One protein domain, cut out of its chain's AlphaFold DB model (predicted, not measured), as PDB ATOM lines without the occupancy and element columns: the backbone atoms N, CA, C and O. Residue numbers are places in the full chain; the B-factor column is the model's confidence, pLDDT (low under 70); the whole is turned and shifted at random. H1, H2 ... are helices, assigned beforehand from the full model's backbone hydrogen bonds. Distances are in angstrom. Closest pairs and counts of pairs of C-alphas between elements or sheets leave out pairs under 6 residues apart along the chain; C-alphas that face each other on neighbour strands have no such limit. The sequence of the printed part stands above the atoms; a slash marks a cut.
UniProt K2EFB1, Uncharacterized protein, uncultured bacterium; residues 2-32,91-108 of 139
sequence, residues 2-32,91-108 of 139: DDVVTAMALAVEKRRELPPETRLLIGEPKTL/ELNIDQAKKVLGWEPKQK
ATOM      1  N   ASP A   2     -21.009  40.198  -4.450       90.62
ATOM      2  CA  ASP A   2     -19.842  39.803  -5.262       90.62
ATOM      3  C   ASP A   2     -20.145  39.599  -6.751       90.62
ATOM      4  O   ASP A   2     -19.359  40.005  -7.602       90.62
ATOM      5  N   ASP A   3     -21.307  39.035  -7.078       93.12
ATOM      6  CA  ASP A   3     -21.746  38.844  -8.463       93.12
ATOM      7  C   ASP A   3     -21.875  40.175  -9.224       93.12
ATOM      8  O   ASP A   3     -21.369  40.300 -10.339       93.12
ATOM      9  N   VAL A   4     -22.474  41.199  -8.603       93.50
ATOM     10  CA  VAL A   4     -22.612  42.546  -9.188       93.50
ATOM     11  C   VAL A   4     -21.251  43.223  -9.314       93.50
ATOM     12  O   VAL A   4     -20.943  43.798 -10.354       93.50
ATOM     13  N   VAL A   5     -20.407  43.116  -8.284       95.25
ATOM     14  CA  VAL A   5     -19.046  43.677  -8.311       95.25
ATOM     15  C   VAL A   5     -18.228  43.045  -9.437       95.25
ATOM     16  O   VAL A   5     -17.551  43.752 -10.178       95.25
ATOM     17  N   THR A   6     -18.348  41.730  -9.617       96.25
ATOM     18  CA  THR A   6     -17.693  40.997 -10.706       96.25
ATOM     19  C   THR A   6     -18.187  41.475 -12.072       96.25
ATOM     20  O   THR A   6     -17.374  41.714 -12.960       96.25
ATOM     21  N   ALA A   7     -19.499  41.675 -12.243       95.62
ATOM     22  CA  ALA A   7     -20.056  42.224 -13.481       95.62
ATOM     23  C   ALA A   7     -19.496  43.623 -13.789       95.62
ATOM     24  O   ALA A   7     -19.099  43.899 -14.920       95.62
ATOM     25  N   MET A   8     -19.417  44.496 -12.779       95.81
ATOM     26  CA  MET A   8     -18.850  45.839 -12.928       95.81
ATOM     27  C   MET A   8     -17.358  45.794 -13.273       95.81
ATOM     28  O   MET A   8     -16.919  46.520 -14.162       95.81
ATOM     29  N   ALA A   9     -16.584  44.926 -12.619       96.75
ATOM     30  CA  ALA A   9     -15.163  44.750 -12.910       96.75
ATOM     31  C   ALA A   9     -14.934  44.291 -14.359       96.75
ATOM     32  O   ALA A   9     -14.137  44.903 -15.070       96.75
ATOM     33  N   LEU A  10     -15.697  43.296 -14.830       96.38
ATOM     34  CA  LEU A  10     -15.635  42.817 -16.216       96.38
ATOM     35  C   LEU A  10     -16.027  43.906 -17.223       96.38
ATOM     36  O   LEU A  10     -15.418  44.009 -18.288       96.38
ATOM     37  N   ALA A  11     -17.014  44.744 -16.896       95.62
ATOM     38  CA  ALA A  11     -17.398  45.869 -17.746       95.62
ATOM     39  C   ALA A  11     -16.273  46.910 -17.869       95.62
ATOM     40  O   ALA A  11     -16.018  47.424 -18.958       95.62
ATOM     41  N   VAL A  12     -15.561  47.196 -16.774       95.50
ATOM     42  CA  VAL A  12     -14.402  48.103 -16.781       95.50
ATOM     43  C   VAL A  12     -13.223  47.499 -17.547       95.50
ATOM     44  O   VAL A  12     -12.547  48.209 -18.299       95.50
ATOM     45  N   GLU A  13     -12.975  46.202 -17.393       96.12
ATOM     46  CA  GLU A  13     -11.916  45.482 -18.103       96.12
ATOM     47  C   GLU A  13     -12.143  45.529 -19.619       96.12
ATOM     48  O   GLU A  13     -11.278  45.994 -20.363       96.12
ATOM     49  N   LYS A  14     -13.355  45.180 -20.061       94.81
ATOM     50  CA  LYS A  14     -13.746  45.122 -21.476       94.81
ATOM     51  C   LYS A  14     -14.185  46.459 -22.066       94.81
ATOM     52  O   LYS A  14     -14.622  46.505 -23.209       94.81
ATOM     53  N   ARG A  15     -14.044  47.574 -21.342       93.69
ATOM     54  CA  ARG A  15     -14.590  48.896 -21.720       93.69
ATOM     55  C   ARG A  15     -14.258  49.382 -23.137       93.69
ATOM     56  O   ARG A  15     -14.983  50.211 -23.665       93.69
ATOM     57  N   ARG A  16     -13.152  48.917 -23.732       94.06
ATOM     58  CA  ARG A  16     -12.741  49.272 -25.106       94.06
ATOM     59  C   ARG A  16     -13.468  48.466 -26.187       94.06
ATOM     60  O   ARG A  16     -13.512  48.902 -27.328       94.06
ATOM     61  N   GLU A  17     -14.001  47.307 -25.824       93.62
ATOM     62  CA  GLU A  17     -14.752  46.391 -26.692       93.62
ATOM     63  C   GLU A  17     -16.266  46.637 -26.599       93.62
ATOM     64  O   GLU A  17     -17.032  46.166 -27.440       93.62
ATOM     65  N   LEU A  18     -16.709  47.377 -25.578       93.00
ATOM     66  CA  LEU A  18     -18.110  47.726 -25.372       93.00
ATOM     67  C   LEU A  18     -18.532  48.904 -26.262       93.00
ATOM     68  O   LEU A  18     -17.790  49.884 -26.376       93.00
ATOM     69  N   PRO A  19     -19.749  48.871 -26.831       91.62
ATOM     70  CA  PRO A  19     -20.369  50.057 -27.405       91.62
ATOM     71  C   PRO A  19     -20.444  51.216 -26.393       91.62
ATOM     72  O   PRO A  19     -20.585  50.961 -25.191       91.62
ATOM     73  N   PRO A  20     -20.446  52.482 -26.864       89.38
ATOM     74  CA  PRO A  20     -20.526  53.667 -26.002       89.38
ATOM     75  C   PRO A  20     -21.697  53.642 -25.010       89.38
ATOM     76  O   PRO A  20     -21.565  54.119 -23.886       89.38
ATOM     77  N   GLU A  21     -22.825  53.048 -25.411       93.06
ATOM     78  CA  GLU A  21     -23.942  52.724 -24.528       93.06
ATOM     79  C   GLU A  21     -24.178  51.211 -24.550       93.06
ATOM     80  O   GLU A  21     -24.510  50.631 -25.582       93.06
ATOM     81  N   THR A  22     -24.024  50.569 -23.393       92.44
ATOM     82  CA  THR A  22     -24.328  49.147 -23.215       92.44
ATOM     83  C   THR A  22     -25.278  48.985 -22.037       92.44
ATOM     84  O   THR A  22     -24.961  49.375 -20.914       92.44
ATOM     85  N   ARG A  23     -26.449  48.396 -22.282       94.00
ATOM     86  CA  ARG A  23     -27.432  48.071 -21.240       94.00
ATOM     87  C   ARG A  23     -27.247  46.622 -20.835       94.00
ATOM     88  O   ARG A  23     -27.193  45.761 -21.699       94.00
ATOM     89  N   LEU A  24     -27.128  46.352 -19.541       93.81
ATOM     90  CA  LEU A  24     -26.930  45.002 -19.021       93.81
ATOM     91  C   LEU A  24     -27.892  44.765 -17.864       93.81
ATOM     92  O   LEU A  24     -27.984  45.584 -16.951       93.81
ATOM     93  N   LEU A  25     -28.581  43.630 -17.903       93.88
ATOM     94  CA  LEU A  25     -29.366  43.136 -16.781       93.88
ATOM     95  C   LEU A  25     -28.486  42.203 -15.952       93.88
ATOM     96  O   LEU A  25     -27.968  41.211 -16.460       93.88
ATOM     97  N   ILE A  26     -28.295  42.560 -14.682       93.81
ATOM     98  CA  ILE A  26     -27.427  41.851 -13.741       93.81
ATOM     99  C   ILE A  26     -28.296  41.328 -12.603       93.81
ATOM    100  O   ILE A  26     -28.816  42.098 -11.797       93.81
ATOM    101  N   GLY A  27     -28.454  40.011 -12.542       91.19
ATOM    102  CA  GLY A  27     -29.242  39.336 -11.519       91.19
ATOM    103  C   GLY A  27     -29.436  37.861 -11.843       91.19
ATOM    104  O   GLY A  27     -28.925  37.358 -12.845       91.19
ATOM    105  N   GLU A  28     -30.163  37.164 -10.980       90.00
ATOM    106  CA  GLU A  28     -30.516  35.761 -11.189       90.00
ATOM    107  C   GLU A  28     -31.576  35.633 -12.299       90.00
ATOM    108  O   GLU A  28     -32.618  36.277 -12.200       90.00
ATOM    109  N   PRO A  29     -31.361  34.790 -13.332       87.81
ATOM    110  CA  PRO A  29     -32.325  34.614 -14.422       87.81
ATOM    111  C   PRO A  29     -33.677  34.088 -13.962       87.81
ATOM    112  O   PRO A  29     -34.710  34.456 -14.505       87.81
ATOM    113  N   LYS A  30     -33.651  33.210 -12.958       83.94
ATOM    114  CA  LYS A  30     -34.831  32.621 -12.342       83.94
ATOM    115  C   LYS A  30     -34.728  32.815 -10.842       83.94
ATOM    116  O   LYS A  30     -33.831  32.253 -10.213       83.94
ATOM    117  N   THR A  31     -35.637  33.610 -10.300       79.62
ATOM    118  CA  THR A  31     -35.718  33.901  -8.869       79.62
ATOM    119  C   THR A  31     -36.886  33.154  -8.238       79.62
ATOM    120  O   THR A  31     -37.791  32.683  -8.926       79.62
ATOM    121  N   LEU A  32     -36.839  33.001  -6.916       82.94
ATOM    122  CA  LEU A  32     -38.007  32.568  -6.158       82.94
ATOM    123  C   LEU A  32     -39.043  33.696  -6.170       82.94
ATOM    124  O   LEU A  32     -38.691  34.861  -5.981       82.94
ATOM    125  N   GLU A  91     -38.577  36.659 -14.732       77.62
ATOM    126  CA  GLU A  91     -37.534  36.032 -15.538       77.62
ATOM    127  C   GLU A  91     -36.612  37.127 -16.081       77.62
ATOM    128  O   GLU A  91     -37.018  37.997 -16.857       77.62
ATOM    129  N   LEU A  92     -35.357  37.119 -15.632       85.31
ATOM    130  CA  LEU A  92     -34.370  38.113 -16.030       85.31
ATOM    131  C   LEU A  92     -33.558  37.592 -17.218       85.31
ATOM    132  O   LEU A  92     -32.771  36.654 -17.084       85.31
ATOM    133  N   ASN A  93     -33.697  38.230 -18.382       91.06
ATOM    134  CA  ASN A  93     -32.841  37.918 -19.523       91.06
ATOM    135  C   ASN A  93     -31.442  38.529 -19.318       91.06
ATOM    136  O   ASN A  93     -31.257  39.740 -19.434       91.06
ATOM    137  N   ILE A  94     -30.451  37.675 -19.056       94.19
ATOM    138  CA  ILE A  94     -29.043  38.072 -18.892       94.19
ATOM    139  C   ILE A  94     -28.167  37.735 -20.109       94.19
ATOM    140  O   ILE A  94     -26.941  37.795 -20.014       94.19
ATOM    141  N   ASP A  95     -28.755  37.384 -21.256       94.69
ATOM    142  CA  ASP A  95     -28.028  36.931 -22.452       94.69
ATOM    143  C   ASP A  95     -26.988  37.952 -22.908       94.69
ATOM    144  O   ASP A  95     -25.888  37.593 -23.329       94.69
ATOM    145  N   GLN A  96     -27.295  39.241 -22.767       93.94
ATOM    146  CA  GLN A  96     -26.357  40.304 -23.107       93.94
ATOM    147  C   GLN A  96     -25.156  40.346 -22.152       93.94
ATOM    148  O   GLN A  96     -24.023  40.498 -22.608       93.94
ATOM    149  N   ALA A  97     -25.371  40.148 -20.848       95.38
ATOM    150  CA  ALA A  97     -24.286  40.070 -19.871       95.38
ATOM    151  C   ALA A  97     -23.407  38.831 -20.109       95.38
ATOM    152  O   ALA A  97     -22.179  38.933 -20.070       95.38
ATOM    153  N   LYS A  98     -24.011  37.695 -20.475       95.31
ATOM    154  CA  LYS A  98     -23.275  36.491 -20.884       95.31
ATOM    155  C   LYS A  98     -22.452  36.728 -22.144       95.31
ATOM    156  O   LYS A  98     -21.257  36.461 -22.160       95.31
ATOM    157  N   LYS A  99     -23.074  37.264 -23.194       94.69
ATOM    158  CA  LYS A  99     -22.444  37.443 -24.507       94.69
ATOM    159  C   LYS A  99     -21.294  38.444 -24.467       94.69
ATOM    160  O   LYS A  99     -20.259  38.213 -25.079       94.69
ATOM    161  N   VAL A 100     -21.496  39.565 -23.781       94.88
ATOM    162  CA  VAL A 100     -20.570  40.698 -23.834       94.88
ATOM    163  C   VAL A 100     -19.532  40.612 -22.715       94.88
ATOM    164  O   VAL A 100     -18.334  40.774 -22.952       94.88
ATOM    165  N   LEU A 101     -19.954  40.284 -21.491       95.12
ATOM    166  CA  LEU A 101     -19.039  40.191 -20.353       95.12
ATOM    167  C   LEU A 101     -18.520  38.773 -20.107       95.12
ATOM    168  O   LEU A 101     -17.444  38.639 -19.530       95.12
ATOM    169  N   GLY A 102     -19.195  37.727 -20.587       95.00
ATOM    170  CA  GLY A 102     -18.918  36.353 -20.146       95.00
ATOM    171  C   GLY A 102     -19.389  36.114 -18.710       95.00
ATOM    172  O   GLY A 102     -18.833  35.268 -18.014       95.00
ATOM    173  N   TRP A 103     -20.349  36.912 -18.235       96.44
ATOM    174  CA  TRP A 103     -20.769  36.935 -16.838       96.44
ATOM    175  C   TRP A 103     -22.054  36.135 -16.609       96.44
ATOM    176  O   TRP A 103     -23.015  36.254 -17.370       96.44
ATOM    177  N   GLU A 104     -22.084  35.386 -15.505       94.88
ATOM    178  CA  GLU A 104     -23.268  34.732 -14.946       94.88
ATOM    179  C   GLU A 104     -23.249  34.841 -13.412       94.88
ATOM    180  O   GLU A 104     -22.163  34.814 -12.818       94.88
ATOM    181  N   PRO A 105     -24.418  34.934 -12.746       93.56
ATOM    182  CA  PRO A 105     -24.478  34.964 -11.290       93.56
ATOM    183  C   PRO A 105     -24.062  33.609 -10.712       93.56
ATOM    184  O   PRO A 105     -24.540  32.554 -11.139       93.56
ATOM    185  N   LYS A 106     -23.184  33.633  -9.709       92.25
ATOM    186  CA  LYS A 106     -22.744  32.425  -9.000       92.25
ATOM    187  C   LYS A 106     -23.598  32.154  -7.770       92.25
ATOM    188  O   LYS A 106     -23.804  30.992  -7.408       92.25
ATOM    189  N   GLN A 107     -24.081  33.211  -7.125       89.19
ATOM    190  CA  GLN A 107     -24.944  33.112  -5.962       89.19
ATOM    191  C   GLN A 107     -26.397  32.939  -6.396       89.19
ATOM    192  O   GLN A 107     -26.831  33.453  -7.426       89.19
ATOM    193  N   LYS A 108     -27.134  32.164  -5.600       90.00
ATOM    194  CA  LYS A 108     -28.572  31.970  -5.770       90.00
ATOM    195  C   LYS A 108     -29.264  32.205  -4.447       90.00
ATOM    196  O   LYS A 108     -28.925  31.517  -3.481       90.00
TER     197      LYS A 108
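Overview. This is residues 2 to 32 and 91 to 108 of the 139 residues of an uncharacterized protein of uncultured bacterium (UniProt K2EFB1). There is little regular structure here: a longer helix H1 and a short helix H2 meet at a steep tilt, and an unnamed stretch, residues 14 to 32, turns after H1 and folds back along the length of the domain. The 49 printed residues hold H1 then H2, with no named strand; the class is all helix, though named elements hold only 19 residues. The whole is compact, with a radius of gyration of the C-alphas of 10.7 A, and elongated, spanning 35 by 19 by 13 A.

Along the chain. Find C-alpha 2 at (-19.842, 39.803, -5.262); from there H1, residues 2 to 13, runs 16.1 A. Past the cut, H2, residues 95 to 101, runs 9.8 A to C-alpha 101 at (-19.039, 40.191, -20.353).

Arrangement. Look at Leu 10 and Leu 101: their C-alphas, the closest of H1 and H2, are 6.0 A apart. The helices touch, H1 with residues 7 to 11 alone. They run the same way at a steep tilt of 57 degrees. In both, every O i to N i+4 pair is within hydrogen-bond range.

Size, cuts and confidence. The C-alphas farthest apart, of Arg 16 and Leu 32, are 35.7 A apart. Residues 33 to 90 are not printed; C-alphas 32 and 91 are 10.0 A apart across the cut. No printed residue is under 70 in pLDDT.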